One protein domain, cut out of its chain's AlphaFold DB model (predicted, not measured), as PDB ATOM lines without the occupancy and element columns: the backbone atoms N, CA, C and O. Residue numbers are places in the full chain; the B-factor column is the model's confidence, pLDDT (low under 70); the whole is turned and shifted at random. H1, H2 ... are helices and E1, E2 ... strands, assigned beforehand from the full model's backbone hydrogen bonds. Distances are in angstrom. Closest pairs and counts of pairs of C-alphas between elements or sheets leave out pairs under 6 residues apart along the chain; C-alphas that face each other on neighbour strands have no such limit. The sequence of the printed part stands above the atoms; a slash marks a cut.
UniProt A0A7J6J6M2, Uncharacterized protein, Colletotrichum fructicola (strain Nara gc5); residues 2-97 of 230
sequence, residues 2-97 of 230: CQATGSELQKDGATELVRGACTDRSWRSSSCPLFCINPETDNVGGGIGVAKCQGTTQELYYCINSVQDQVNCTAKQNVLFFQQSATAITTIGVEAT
ATOM      1  N   CYS A   2     -43.221  23.205  33.349       74.00
ATOM      2  CA  CYS A   2     -43.290  22.010  32.505       74.00
ATOM      3  C   CYS A   2     -44.612  21.288  32.765       74.00
ATOM      4  O   CYS A   2     -45.108  21.325  33.893       74.00
ATOM      5  N   GLN A   3     -45.161  20.633  31.747       78.94
ATOM      6  CA  GLN A   3     -46.322  19.760  31.899       78.94
ATOM      7  C   GLN A   3     -45.855  18.305  31.889       78.94
ATOM      8  O   GLN A   3     -45.059  17.920  31.029       78.94
ATOM      9  N   ALA A   4     -46.305  17.517  32.858       73.19
ATOM     10  CA  ALA A   4     -46.108  16.075  32.857       73.19
ATOM     11  C   ALA A   4     -47.142  15.439  31.916       73.19
ATOM     12  O   ALA A   4     -48.333  15.712  32.039       73.19
ATOM     13  N   THR A   5     -46.696  14.613  30.966       70.12
ATOM     14  CA  THR A   5     -47.565  14.025  29.924       70.12
ATOM     15  C   THR A   5     -47.453  12.501  29.812       70.12
ATOM     16  O   THR A   5     -48.099  11.911  28.949       70.12
ATOM     17  N   GLY A   6     -46.620  11.858  30.635       72.38
ATOM     18  CA  GLY A   6     -46.301  10.431  30.545       72.38
ATOM     19  C   GLY A   6     -46.724   9.620  31.771       72.38
ATOM     20  O   GLY A   6     -47.649   9.974  32.507       72.38
ATOM     21  N   SER A   7     -46.032   8.500  31.993       68.62
ATOM     22  CA  SER A   7     -46.268   7.611  33.137       68.62
ATOM     23  C   SER A   7     -45.928   8.246  34.485       68.62
ATOM     24  O   SER A   7     -46.297   7.718  35.535       68.62
ATOM     25  N   GLU A   8     -45.291   9.416  34.486       69.31
ATOM     26  CA  GLU A   8     -45.071  10.221  35.681       69.31
ATOM     27  C   GLU A   8     -46.385  10.609  36.361       69.31
ATOM     28  O   GLU A   8     -46.417  10.626  37.585       69.31
ATOM     29  N   LEU A   9     -47.466  10.834  35.599       73.56
ATOM     30  CA  LEU A   9     -48.799  11.145  36.137       73.56
ATOM     31  C   LEU A   9     -49.447   9.976  36.891       73.56
ATOM     32  O   LEU A   9     -50.399  10.179  37.634       73.56
ATOM     33  N   GLN A  10     -48.959   8.749  36.690       74.00
ATOM     34  CA  GLN A  10     -49.503   7.545  37.331       74.00
ATOM     35  C   GLN A  10     -48.885   7.296  38.712       74.00
ATOM     36  O   GLN A  10     -49.295   6.369  39.411       74.00
ATOM     37  N   LYS A  11     -47.885   8.094  39.109       67.00
ATOM     38  CA  LYS A  11     -47.287   8.018  40.440       67.00
ATOM     39  C   LYS A  11     -48.170   8.735  41.453       67.00
ATOM     40  O   LYS A  11     -48.751   9.776  41.163       67.00
ATOM     41  N   ASP A  12     -48.221   8.185  42.658       59.88
ATOM     42  CA  ASP A  12     -48.917   8.835  43.758       59.88
ATOM     43  C   ASP A  12     -48.269  10.198  44.067       59.88
ATOM     44  O   ASP A  12     -47.040  10.324  44.082       59.88
ATOM     45  N   GLY A  13     -49.094  11.231  44.234       63.91
ATOM     46  CA  GLY A  13     -48.646  12.621  44.400       63.91
ATOM     47  C   GLY A  13     -48.128  13.320  43.133       63.91
ATOM     48  O   GLY A  13     -47.583  14.422  43.233       63.91
ATOM     49  N   ALA A  14     -48.275  12.722  41.946       66.44
ATOM     50  CA  ALA A  14     -47.899  13.370  40.694       66.44
ATOM     51  C   ALA A  14     -48.825  14.541  40.337       66.44
ATOM     52  O   ALA A  14     -50.029  14.521  40.590       66.44
ATOM     53  N   THR A  15     -48.253  15.562  39.701       76.12
ATOM     54  CA  THR A  15     -48.970  16.768  39.284       76.12
ATOM     55  C   THR A  15     -48.846  16.982  37.789       76.12
ATOM     56  O   THR A  15     -47.801  16.728  37.194       76.12
ATOM     57  N   GLU A  16     -49.903  17.522  37.187       77.19
ATOM     58  CA  GLU A  16     -49.896  17.898  35.773       77.19
ATOM     59  C   GLU A  16     -48.854  18.978  35.475       77.19
ATOM     60  O   GLU A  16     -48.201  18.947  34.436       77.19
ATOM     61  N   LEU A  17     -48.652  19.909  36.407       80.50
ATOM     62  CA  LEU A  17     -47.672  20.976  36.278       80.50
ATOM     63  C   LEU A  17     -46.508  20.736  37.224       80.50
ATOM     64  O   LEU A  17     -46.689  20.451  38.406       80.50
ATOM     65  N   VAL A  18     -45.300  20.884  36.702       81.62
ATOM     66  CA  VAL A  18     -44.057  20.712  37.446       81.62
ATOM     67  C   VAL A  18     -43.182  21.931  37.190       81.62
ATOM     68  O   VAL A  18     -43.016  22.399  36.057       81.62
ATOM     69  N   ARG A  19     -42.576  22.466  38.245       81.88
ATOM     70  CA  ARG A  19     -41.481  23.424  38.106       81.88
ATOM     71  C   ARG A  19     -40.247  22.611  37.727       81.88
ATOM     72  O   ARG A  19     -39.717  21.874  38.554       81.88
ATOM     73  N   GLY A  20     -39.868  22.682  36.450       71.75
ATOM     74  CA  GLY A  20     -38.718  21.961  35.904       71.75
ATOM     75  C   GLY A  20     -37.405  22.356  36.583       71.75
ATOM     76  O   GLY A  20     -37.300  23.436  37.164       71.75
ATOM     77  N   ALA A  21     -36.404  21.479  36.503       65.50
ATOM     78  CA  ALA A  21     -35.067  21.779  37.000       65.50
ATOM     79  C   ALA A  21     -34.444  22.914  36.176       65.50
ATOM     80  O   ALA A  21     -34.508  22.895  34.945       65.50
ATOM     81  N   CYS A  22     -33.831  23.896  36.843       70.88
ATOM     82  CA  CYS A  22     -32.988  24.854  36.143       70.88
ATOM     83  C   CYS A  22     -31.618  24.223  35.865       70.88
ATOM     84  O   CYS A  22     -31.078  23.501  36.703       70.88
ATOM     85  N   THR A  23     -31.038  24.498  34.696       67.06
ATOM     86  CA  THR A  23     -29.669  24.056  34.380       67.06
ATOM     87  C   THR A  23     -28.632  24.734  35.279       67.06
ATOM     88  O   THR A  23     -27.583  24.155  35.556       67.06
ATOM     89  N   ASP A  24     -28.942  25.929  35.788       70.38
ATOM     90  CA  ASP A  24     -28.173  26.602  36.829       70.38
ATOM     91  C   ASP A  24     -28.600  26.118  38.223       70.38
ATOM     92  O   ASP A  24     -29.646  26.497  38.750       70.38
ATOM     93  N   ARG A  25     -27.733  25.311  38.846       70.12
ATOM     94  CA  ARG A  25     -27.917  24.793  40.212       70.12
ATOM     95  C   ARG A  25     -27.906  25.874  41.288       70.12
ATOM     96  O   ARG A  25     -28.379  25.616  42.390       70.12
ATOM     97  N   SER A  26     -27.343  27.048  41.002       76.00
ATOM     98  CA  SER A  26     -27.350  28.165  41.946       76.00
ATOM     99  C   SER A  26     -28.691  28.898  41.971       76.00
ATOM    100  O   SER A  26     -28.930  29.661  42.902       76.00
ATOM    101  N   TRP A  27     -29.568  28.654  40.985       73.12
ATOM    102  CA  TRP A  27     -30.850  29.346  40.816       73.12
ATOM    103  C   TRP A  27     -30.712  30.874  40.706       73.12
ATOM    104  O   TRP A  27     -31.663  31.602  40.977       73.12
ATOM    105  N   ARG A  28     -29.534  31.381  40.319       79.12
ATOM    106  CA  ARG A  28     -29.250  32.827  40.245       79.12
ATOM    107  C   ARG A  28     -29.419  33.388  38.843       79.12
ATOM    108  O   ARG A  28     -29.478  34.607  38.686       79.12
ATOM    109  N   SER A  29     -29.481  32.530  37.829       78.44
ATOM    110  CA  SER A  29     -29.790  32.949  36.470       78.44
ATOM    111  C   SER A  29     -31.177  33.586  36.405       78.44
ATOM    112  O   SER A  29     -32.156  33.038  36.909       78.44
ATOM    113  N   SER A  30     -31.277  34.710  35.696       77.25
ATOM    114  CA  SER A  30     -32.553  35.366  35.389       77.25
ATOM    115  C   SER A  30     -33.501  34.483  34.569       77.25
ATOM    116  O   SER A  30     -34.684  34.787  34.458       77.25
ATOM    117  N   SER A  31     -32.989  33.401  33.978       73.50
ATOM    118  CA  SER A  31     -33.784  32.400  33.264       73.50
ATOM    119  C   SER A  31     -34.380  31.331  34.189       73.50
ATOM    120  O   SER A  31     -35.262  30.592  33.754       73.50
ATOM    121  N   CYS A  32     -33.928  31.230  35.446       75.94
ATOM    122  CA  CYS A  32     -34.497  30.308  36.424       75.94
ATOM    123  C   CYS A  32     -35.680  30.965  37.150       75.94
ATOM    124  O   CYS A  32     -35.514  32.017  37.768       75.94
ATOM    125  N   PRO A  33     -36.874  30.352  37.156       75.31
ATOM    126  CA  PRO A  33     -37.965  30.846  37.980       75.31
ATOM    127  C   PRO A  33     -37.618  30.680  39.467       75.31
ATOM    128  O   PRO A  33     -37.414  29.564  39.941       75.31
ATOM    129  N   LEU A  34     -37.616  31.790  40.213       80.88
ATOM    130  CA  LEU A  34     -37.344  31.849  41.661       80.88
ATOM    131  C   LEU A  34     -38.526  31.367  42.526       80.88
ATOM    132  O   LEU A  34     -38.750  31.841  43.635       80.88
ATOM    133  N   PHE A  35     -39.317  30.436  42.005       82.81
ATOM    134  CA  PHE A  35     -40.490  29.872  42.662       82.81
ATOM    135  C   PHE A  35     -40.227  28.413  43.023       82.81
ATOM    136  O   PHE A  35     -39.636  27.695  42.218       82.81
ATOM    137  N   CYS A  36     -40.671  27.992  44.210       85.12
ATOM    138  CA  CYS A  36     -40.367  26.703  44.841       85.12
ATOM    139  C   CYS A  36     -38.874  26.460  45.130       85.12
ATOM    140  O   CYS A  36     -38.398  25.334  45.065       85.12
ATOM    141  N   ILE A  37     -38.062  27.490  45.348       85.56
ATOM    142  CA  ILE A  37     -36.602  27.334  45.517       85.56
ATOM    143  C   ILE A  37     -36.157  27.177  46.980       85.56
ATOM    144  O   ILE A  37     -34.966  27.311  47.247       85.56
ATOM    145  N   ASN A  38     -37.067  26.943  47.930       85.06
ATOM    146  CA  ASN A  38     -36.684  26.832  49.334       85.06
ATOM    147  C   ASN A  38     -36.062  25.449  49.601       85.06
ATOM    148  O   ASN A  38     -36.792  24.465  49.573       85.06
ATOM    149  N   PRO A  39     -34.754  25.335  49.891       83.88
ATOM    150  CA  PRO A  39     -34.108  24.036  50.075       83.88
ATOM    151  C   PRO A  39     -34.615  23.262  51.301       83.88
ATOM    152  O   PRO A  39     -34.456  22.047  51.347       83.88
ATOM    153  N   GLU A  40     -35.225  23.942  52.276       85.06
ATOM    154  CA  GLU A  40     -35.758  23.312  53.491       85.06
ATOM    155  C   GLU A  40     -37.056  22.538  53.226       85.06
ATOM    156  O   GLU A  40     -37.381  21.585  53.932       85.06
ATOM    157  N   THR A  41     -37.826  22.960  52.221       84.88
ATOM    158  CA  THR A  41     -39.179  22.442  51.976       84.88
ATOM    159  C   THR A  41     -39.361  21.896  50.570       84.88
ATOM    160  O   THR A  41     -40.166  20.993  50.365       84.88
ATOM    161  N   ASP A  42     -38.622  22.414  49.594       84.88
ATOM    162  CA  ASP A  42     -38.796  22.132  48.178       84.88
ATOM    163  C   ASP A  42     -37.671  21.247  47.625       84.88
ATOM    164  O   ASP A  42     -36.504  21.335  48.007       84.88
ATOM    165  N   ASN A  43     -38.003  20.437  46.618       79.56
ATOM    166  CA  ASN A  43     -37.003  19.700  45.854       79.56
ATOM    167  C   ASN A  43     -36.278  20.635  44.867       79.56
ATOM    168  O   ASN A  43     -36.710  20.809  43.726       79.56
ATOM    169  N   VAL A  44     -35.178  21.251  45.313       80.00
ATOM    170  CA  VAL A  44     -34.342  22.164  44.502       80.00
ATOM    171  C   VAL A  44     -33.373  21.445  43.553       80.00
ATOM    172  O   VAL A  44     -32.841  22.066  42.635       80.00
ATOM    173  N   GLY A  45     -33.129  20.148  43.766       72.25
ATOM    174  CA  GLY A  45     -32.247  19.323  42.930       72.25
ATOM    175  C   GLY A  45     -32.951  18.661  41.741       72.25
ATOM    176  O   GLY A  45     -32.288  18.090  40.877       72.25
ATOM    177  N   GLY A  46     -34.283  18.733  41.689       75.00
ATOM    178  CA  GLY A  46     -35.102  18.099  40.664       75.00
ATOM    179  C   GLY A  46     -36.376  18.881  40.359       75.00
ATOM    180  O   GLY A  46     -36.502  20.061  40.676       75.00
ATOM    181  N   GLY A  47     -37.325  18.212  39.706       76.50
ATOM    182  CA  GLY A  47     -38.661  18.765  39.514       76.50
ATOM    183  C   GLY A  47     -39.451  18.770  40.823       76.50
ATOM    184  O   GLY A  47     -39.335  17.841  41.625       76.50
ATOM    185  N   ILE A  48     -40.282  19.792  41.013       82.19
ATOM    186  CA  ILE A  48     -41.279  19.838  42.090       82.19
ATOM    187  C   ILE A  48     -42.667  20.046  41.501       82.19
ATOM    188  O   ILE A  48     -42.841  20.831  40.563       82.19
ATOM    189  N   GLY A  49     -43.641  19.328  42.053       84.19
ATOM    190  CA  GLY A  49     -45.027  19.461  41.648       84.19
ATOM    191  C   GLY A  49     -45.584  20.838  41.983       84.19
ATOM    192  O   GLY A  49     -45.235  21.448  42.995       84.19
ATOM    193  N   VAL A  50     -46.444  21.343  41.111       86.75
ATOM    194  CA  VAL A  50     -47.114  22.630  41.266       86.75
ATOM    195  C   VAL A  50     -48.603  22.413  41.049       86.75
ATOM    196  O   VAL A  50     -49.008  21.749  40.095       86.75
ATOM    197  N   ALA A  51     -49.422  22.991  41.921       85.69
ATOM    198  CA  ALA A  51     -50.875  22.943  41.815       85.69
ATOM    199  C   ALA A  51     -51.465  24.342  41.663       85.69
ATOM    200  O   ALA A  51     -50.902  25.330  42.133       85.69
ATOM    201  N   LYS A  52     -52.615  24.416  40.990       86.94
ATOM    202  CA  LYS A  52     -53.398  25.644  40.851       86.94
ATOM    203  C   LYS A  52     -54.286  25.841  42.080       86.94
ATOM    204  O   LYS A  52     -54.894  24.897  42.579       86.94
ATOM    205  N   CYS A  53     -54.390  27.080  42.539       87.88
ATOM    206  CA  CYS A  53     -55.346  27.478  43.559       87.88
ATOM    207  C   CYS A  53     -56.783  27.375  43.032       87.88
ATOM    208  O   CYS A  53     -57.174  28.086  42.101       87.88
ATOM    209  N   GLN A  54     -57.590  26.534  43.673       86.19
ATOM    210  CA  GLN A  54     -58.997  26.358  43.321       86.19
ATOM    211  C   GLN A  54     -59.846  27.552  43.778       86.19
ATOM    212  O   GLN A  54     -59.550  28.196  44.783       86.19
ATOM    213  N   GLY A  55     -60.918  27.850  43.037       82.75
ATOM    214  CA  GLY A  55     -61.886  28.889  43.413       82.75
ATOM    215  C   GLY A  55     -61.393  30.332  43.255       82.75
ATOM    216  O   GLY A  55     -62.049  31.253  43.736       82.75
ATOM    217  N   THR A  56     -60.263  30.550  42.577       81.81
ATOM    218  CA  THR A  56     -59.748  31.891  42.274       81.81
ATOM    219  C   THR A  56     -59.915  32.207  40.787       81.81
ATOM    220  O   THR A  56     -59.746  31.339  39.937       81.81
ATOM    221  N   THR A  57     -60.262  33.455  40.455       79.69
ATOM    222  CA  THR A  57     -60.325  33.944  39.059       79.69
ATOM    223  C   THR A  57     -58.946  34.252  38.475       79.69
ATOM    224  O   THR A  57     -58.825  34.612  37.309       79.69
ATOM    225  N   GLN A  58     -57.913  34.161  39.306       84.56
ATOM    226  CA  GLN A  58     -56.533  34.470  38.978       84.56
ATOM    227  C   GLN A  58     -55.756  33.171  38.776       84.56
ATOM    228  O   GLN A  58     -56.032  32.157  39.410       84.56
ATOM    229  N   GLU A  59     -54.739  33.221  37.926       85.88
ATOM    230  CA  GLU A  59     -53.846  32.091  37.677       85.88
ATOM    231  C   GLU A  59     -52.806  32.013  38.803       85.88
ATOM    232  O   GLU A  59     -51.659  32.442  38.662       85.88
ATOM    233  N   LEU A  60     -53.260  31.540  39.966       88.50
ATOM    234  CA  LEU A  60     -52.471  31.385  41.184       88.50
ATOM    235  C   LEU A  60     -52.022  29.932  41.345       88.50
ATOM    236  O   LEU A  60     -52.830  29.013  41.206       88.50
ATOM    237  N   TYR A  61     -50.752  29.727  41.679       87.38
ATOM    238  CA  TYR A  61     -50.141  28.407  41.800       87.38
ATOM    239  C   TYR A  61     -49.315  28.278  43.073       87.38
ATOM    240  O   TYR A  61     -48.726  29.252  43.527       87.38
ATOM    241  N   TYR A  62     -49.220  27.075  43.624       88.31
ATOM    242  CA  TYR A  62     -48.431  26.782  44.816       88.31
ATOM    243  C   TYR A  62     -47.596  25.516  44.635       88.31
ATOM    244  O   TYR A  62     -47.929  24.634  43.841       88.31
ATOM    245  N   CYS A  63     -46.487  25.450  45.365       87.69
ATOM    246  CA  CYS A  63     -45.593  24.301  45.371       87.69
ATOM    247  C   CYS A  63     -46.225  23.163  46.167       87.69
ATOM    248  O   CYS A  63     -46.706  23.368  47.281       87.69
ATOM    249  N   ILE A  64     -46.193  21.955  45.617       87.00
ATOM    250  CA  ILE A  64     -46.521  20.755  46.375       87.00
ATOM    251  C   ILE A  64     -45.262  20.310  47.104       87.00
ATOM    252  O   ILE A  64     -44.343  19.758  46.503       87.00
ATOM    253  N   ASN A  65     -45.219  20.619  48.394       84.38
ATOM    254  CA  ASN A  65     -44.093  20.360  49.271       84.38
ATOM    255  C   ASN A  65     -44.564  19.835  50.635       84.38
ATOM    256  O   ASN A  65     -45.758  19.661  50.875       84.38
ATOM    257  N   SER A  66     -43.618  19.586  51.539       72.75
ATOM    258  CA  SER A  66     -43.885  19.016  52.865       72.75
ATOM    259  C   SER A  66     -44.664  19.939  53.815       72.75
ATOM    260  O   SER A  66     -45.049  19.498  54.891       72.75
ATOM    261  N   VAL A  67     -44.885  21.206  53.444       72.38
ATOM    262  CA  VAL A  67     -45.532  22.239  54.273       72.38
ATOM    263  C   VAL A  67     -46.749  22.863  53.577       72.38
ATOM    264  O   VAL A  67     -47.028  24.053  53.738       72.38
ATOM    265  N   GLN A  68     -47.499  22.060  52.813       69.56
ATOM    266  CA  GLN A  68     -48.707  22.507  52.099       69.56
ATOM    267  C   GLN A  68     -49.728  23.247  52.985       69.56
ATOM    268  O   GLN A  68     -50.450  24.106  52.481       69.56
ATOM    269  N   ASP A  69     -49.744  22.994  54.296       66.62
ATOM    270  CA  ASP A  69     -50.649  23.639  55.258       66.62
ATOM    271  C   ASP A  69     -50.450  25.163  55.395       66.62
ATOM    272  O   ASP A  69     -51.309  25.852  55.948       66.62
ATOM    273  N   GLN A  70     -49.343  25.720  54.888       71.94
ATOM    274  CA  GLN A  70     -49.070  27.166  54.916       71.94
ATOM    275  C   GLN A  70     -49.463  27.912  53.634       71.94
ATOM    276  O   GLN A  70     -49.173  29.106  53.492       71.94
ATOM    277  N   VAL A  71     -50.101  27.238  52.676       82.62
ATOM    278  CA  VAL A  71     -50.536  27.879  51.434       82.62
ATOM    279  C   VAL A  71     -51.880  28.564  51.654       82.62
ATOM    280  O   VAL A  71     -52.894  27.918  51.911       82.62
ATOM    281  N   ASN A  72     -51.915  29.889  51.489       84.38
ATOM    282  CA  ASN A  72     -53.162  30.647  51.509       84.38
ATOM    283  C   ASN A  72     -53.380  31.348  50.168       84.38
ATOM    284  O   ASN A  72     -52.908  32.463  49.931       84.38
ATOM    285  N   CYS A  73     -54.148  30.686  49.302       86.69
ATOM    286  CA  CYS A  73     -54.516  31.185  47.979       86.69
ATOM    287  C   CYS A  73     -55.322  32.493  48.025       86.69
ATOM    288  O   CYS A  73     -55.167  33.338  47.145       86.69
ATOM    289  N   THR A  74     -56.144  32.696  49.058       86.69
ATOM    290  CA  THR A  74     -56.976  33.901  49.220       86.69
ATOM    291  C   THR A  74     -56.141  35.101  49.651       86.69
ATOM    292  O   THR A  74     -56.269  36.189  49.093       86.69
ATOM    293  N   ALA A  75     -55.245  34.896  50.617       85.12
ATOM    294  CA  ALA A  75     -54.320  35.915  51.104       85.12
ATOM    295  C   ALA A  75     -53.107  36.111  50.179       85.12
ATOM    296  O   ALA A  75     -52.266  36.966  50.451       85.12
ATOM    297  N   LYS A  76     -53.009  35.324  49.098       85.31
ATOM    298  CA  LYS A  76     -51.875  35.287  48.167       85.31
ATOM    299  C   LYS A  76     -50.530  35.061  48.866       85.31
ATOM    300  O   LYS A  76     -49.512  35.623  48.471       85.31
ATOM    301  N   GLN A  77     -50.524  34.230  49.903       81.44
ATOM    302  CA  GLN A  77     -49.312  33.877  50.639       81.44
ATOM    303  C   GLN A  77     -48.755  32.559  50.112       81.44
ATOM    304  O   GLN A  77     -49.495  31.583  49.988       81.44
ATOM    305  N   ASN A  78     -47.451  32.542  49.819       80.62
ATOM    306  CA  ASN A  78     -46.745  31.386  49.254       80.62
ATOM    307  C   ASN A  78     -47.334  30.888  47.921       80.62
ATOM    308  O   ASN A  78     -47.308  29.695  47.625       80.62
ATOM    309  N   VAL A  79     -47.853  31.810  47.101       86.88
ATOM    310  CA  VAL A  79     -48.385  31.511  45.766       86.88
ATOM    311  C   VAL A  79     -47.692  32.336  44.687       86.88
ATOM    312  O   VAL A  79     -47.307  33.485  44.900       86.88
ATOM    313  N   LEU A  80     -47.564  31.749  43.504       86.75
ATOM    314  CA  LEU A  80     -47.114  32.395  42.283       86.75
ATOM    315  C   LEU A  80     -48.323  32.869  41.481       86.75
ATOM    316  O   LEU A  80     -49.275  32.116  41.304       86.75
ATOM    317  N   PHE A  81     -48.270  34.094  40.966       86.69
ATOM    318  CA  PHE A  81     -49.317  34.667  40.124       86.69
ATOM    319  C   PHE A  81     -48.843  34.792  38.675       86.69
ATOM    320  O   PHE A  81     -47.773  35.350  38.422       86.69
ATOM    321  N   PHE A  82     -49.669  34.347  37.731       79.56
ATOM    322  CA  PHE A  82     -49.487  34.627  36.310       79.56
ATOM    323  C   PHE A  82     -50.537  35.624  35.819       79.56
ATOM    324  O   PHE A  82     -51.720  35.523  36.135       79.56
ATOM    325  N   GLN A  83     -50.098  36.586  35.007       74.88
ATOM    326  CA  GLN A  83     -50.994  37.557  34.366       74.88
ATOM    327  C   GLN A  83     -51.839  36.923  33.245       74.88
ATOM    328  O   GLN A  83     -52.833  37.503  32.819       74.88
ATOM    329  N   GLN A  84     -51.437  35.742  32.768       69.12
ATOM    330  CA  GLN A  84     -52.089  34.959  31.719       69.12
ATOM    331  C   GLN A  84     -52.089  33.477  32.116       69.12
ATOM    332  O   GLN A  84     -51.289  33.069  32.958       69.12
ATOM    333  N   SER A  85     -52.957  32.667  31.506       65.88
ATOM    334  CA  SER A  85     -53.010  31.213  31.715       65.88
ATOM    335  C   SER A  85     -51.623  30.591  31.541       65.88
ATOM    336  O   SER A  85     -50.987  30.784  30.501       65.88
ATOM    337  N   ALA A  86     -51.132  29.860  32.548       61.44
ATOM    338  CA  ALA A  86     -49.788  29.293  32.484       61.44
ATOM    339  C   ALA A  86     -49.687  28.314  31.304       61.44
ATOM    340  O   ALA A  86     -50.354  27.283  31.279       61.44
ATOM    341  N   THR A  87     -48.852  28.643  30.318       58.94
ATOM    342  CA  THR A  87     -48.578  27.770  29.170       58.94
ATOM    343  C   THR A  87     -47.317  26.961  29.464       58.94
ATOM    344  O   THR A  87     -46.305  27.513  29.911       58.94
ATOM    345  N   ALA A  88     -47.363  25.646  29.264       58.09
ATOM    346  CA  ALA A  88     -46.174  24.812  29.373       58.09
ATOM    347  C   ALA A  88     -45.226  25.136  28.210       58.09
ATOM    348  O   ALA A  88     -45.616  25.054  27.051       58.09
ATOM    349  N   ILE A  89     -43.997  25.554  28.523       55.91
ATOM    350  CA  ILE A  89     -43.025  26.007  27.507       55.91
ATOM    351  C   ILE A  89     -42.226  24.818  26.952       55.91
ATOM    352  O   ILE A  89     -41.747  24.857  25.825       55.91
ATOM    353  N   THR A  90     -42.113  23.736  27.720       51.88
ATOM    354  CA  THR A  90     -41.376  22.532  27.333       51.88
ATOM    355  C   THR A  90     -41.993  21.309  27.992       51.88
ATOM    356  O   THR A  90     -42.077  21.243  29.223       51.88
ATOM    357  N   THR A  91     -42.375  20.329  27.182       52.41
ATOM    358  CA  THR A  91     -42.656  18.970  27.642       52.41
ATOM    359  C   THR A  91     -41.347  18.190  27.571       52.41
ATOM    360  O   THR A  91     -40.651  18.218  26.557       52.41
ATOM    361  N   ILE A  92     -40.945  17.535  28.659       50.38
ATOM    362  CA  ILE A  92     -39.740  16.699  28.634       50.38
ATOM    363  C   ILE A  92     -40.050  15.495  27.731       50.38
ATOM    364  O   ILE A  92     -40.884  14.669  28.079       50.38
ATOM    365  N   GLY A  93     -39.399  15.416  26.566       44.78
ATOM    366  CA  GLY A  93     -39.458  14.259  25.664       44.78
ATOM    367  C   GLY A  93     -40.445  14.331  24.492       44.78
ATOM    368  O   GLY A  93     -40.463  13.401  23.693       44.78
ATOM    369  N   VAL A  94     -41.214  15.411  24.332       33.47
ATOM    370  CA  VAL A  94     -42.057  15.655  23.144       33.47
ATOM    371  C   VAL A  94     -42.128  17.155  22.862       33.47
ATOM    372  O   VAL A  94     -42.131  17.957  23.796       33.47
ATOM    373  N   GLU A  95     -42.145  17.554  21.586       38.47
ATOM    374  CA  GLU A  95     -42.343  18.960  21.209       38.47
ATOM    375  C   GLU A  95     -43.620  19.500  21.867       38.47
ATOM    376  O   GLU A  95     -44.631  18.801  21.960       38.47
ATOM    377  N   ALA A  96     -43.561  20.729  22.384       40.84
ATOM    378  CA  ALA A  96     -44.694  21.344  23.055       40.84
ATOM    379  C   ALA A  96     -45.834  21.555  22.048       40.84
ATOM    380  O   ALA A  96     -45.833  22.521  21.286       40.84
ATOM    381  N   THR A  97     -46.828  20.666  22.050       39.25
ATOM    382  CA  THR A  97     -48.083  20.901  21.336       39.25
ATOM    383  C   THR A  97     -48.853  21.968  22.101       39.25
ATOM    384  O   THR A  97     -49.601  21.676  23.034       39.25
TER     385      THR A  97
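This is residues 2 to 97 of the 230 residues of an uncharacterized protein of Colletotrichum fructicola (strain Nara gc5) (UniProt A0A7J6J6M2). With little regular structure, this domain is a small sheet, E1 E2 E3 E4, antiparallel and curled like part of a barrel, with long loops spread round it and short helix H1 away from it. The 96 printed residues hold H1, then four named strands in a meander, each the antiparallel neighbour of the one before; named elements, mostly strand, hold only 20 residues. It is compact, radius of gyration of the C-alphas 13.4 A, spanning 36 by 29 by 29 A.

H1 is residues 7 to 10, beginning at C-alpha 7 (-46.268, 7.611, 33.137). E1 is residues 17 to 19, E2 48 to 52 (13.5 A), E3 59 to 63 (13.7 A), and E4 80 to 82, ending at C-alpha 82 (-49.487, 34.627, 36.310).

H1, too short for an O i to N i+4 pair, is not on the strongly twisted sheet. Hairpins E1 and E2 (N 19 and O 48, 2.8 A), E2 and E3 (N 51 and O 62, 2.9 A) and E3 and E4 (N 61 and O 80, 2.8 A) are within hydrogen-bond range there.

The printed part has no cut. Links E1 to E2 and E3 to E4 are long. Residues 84 to 97 are among 24 under pLDDT 70.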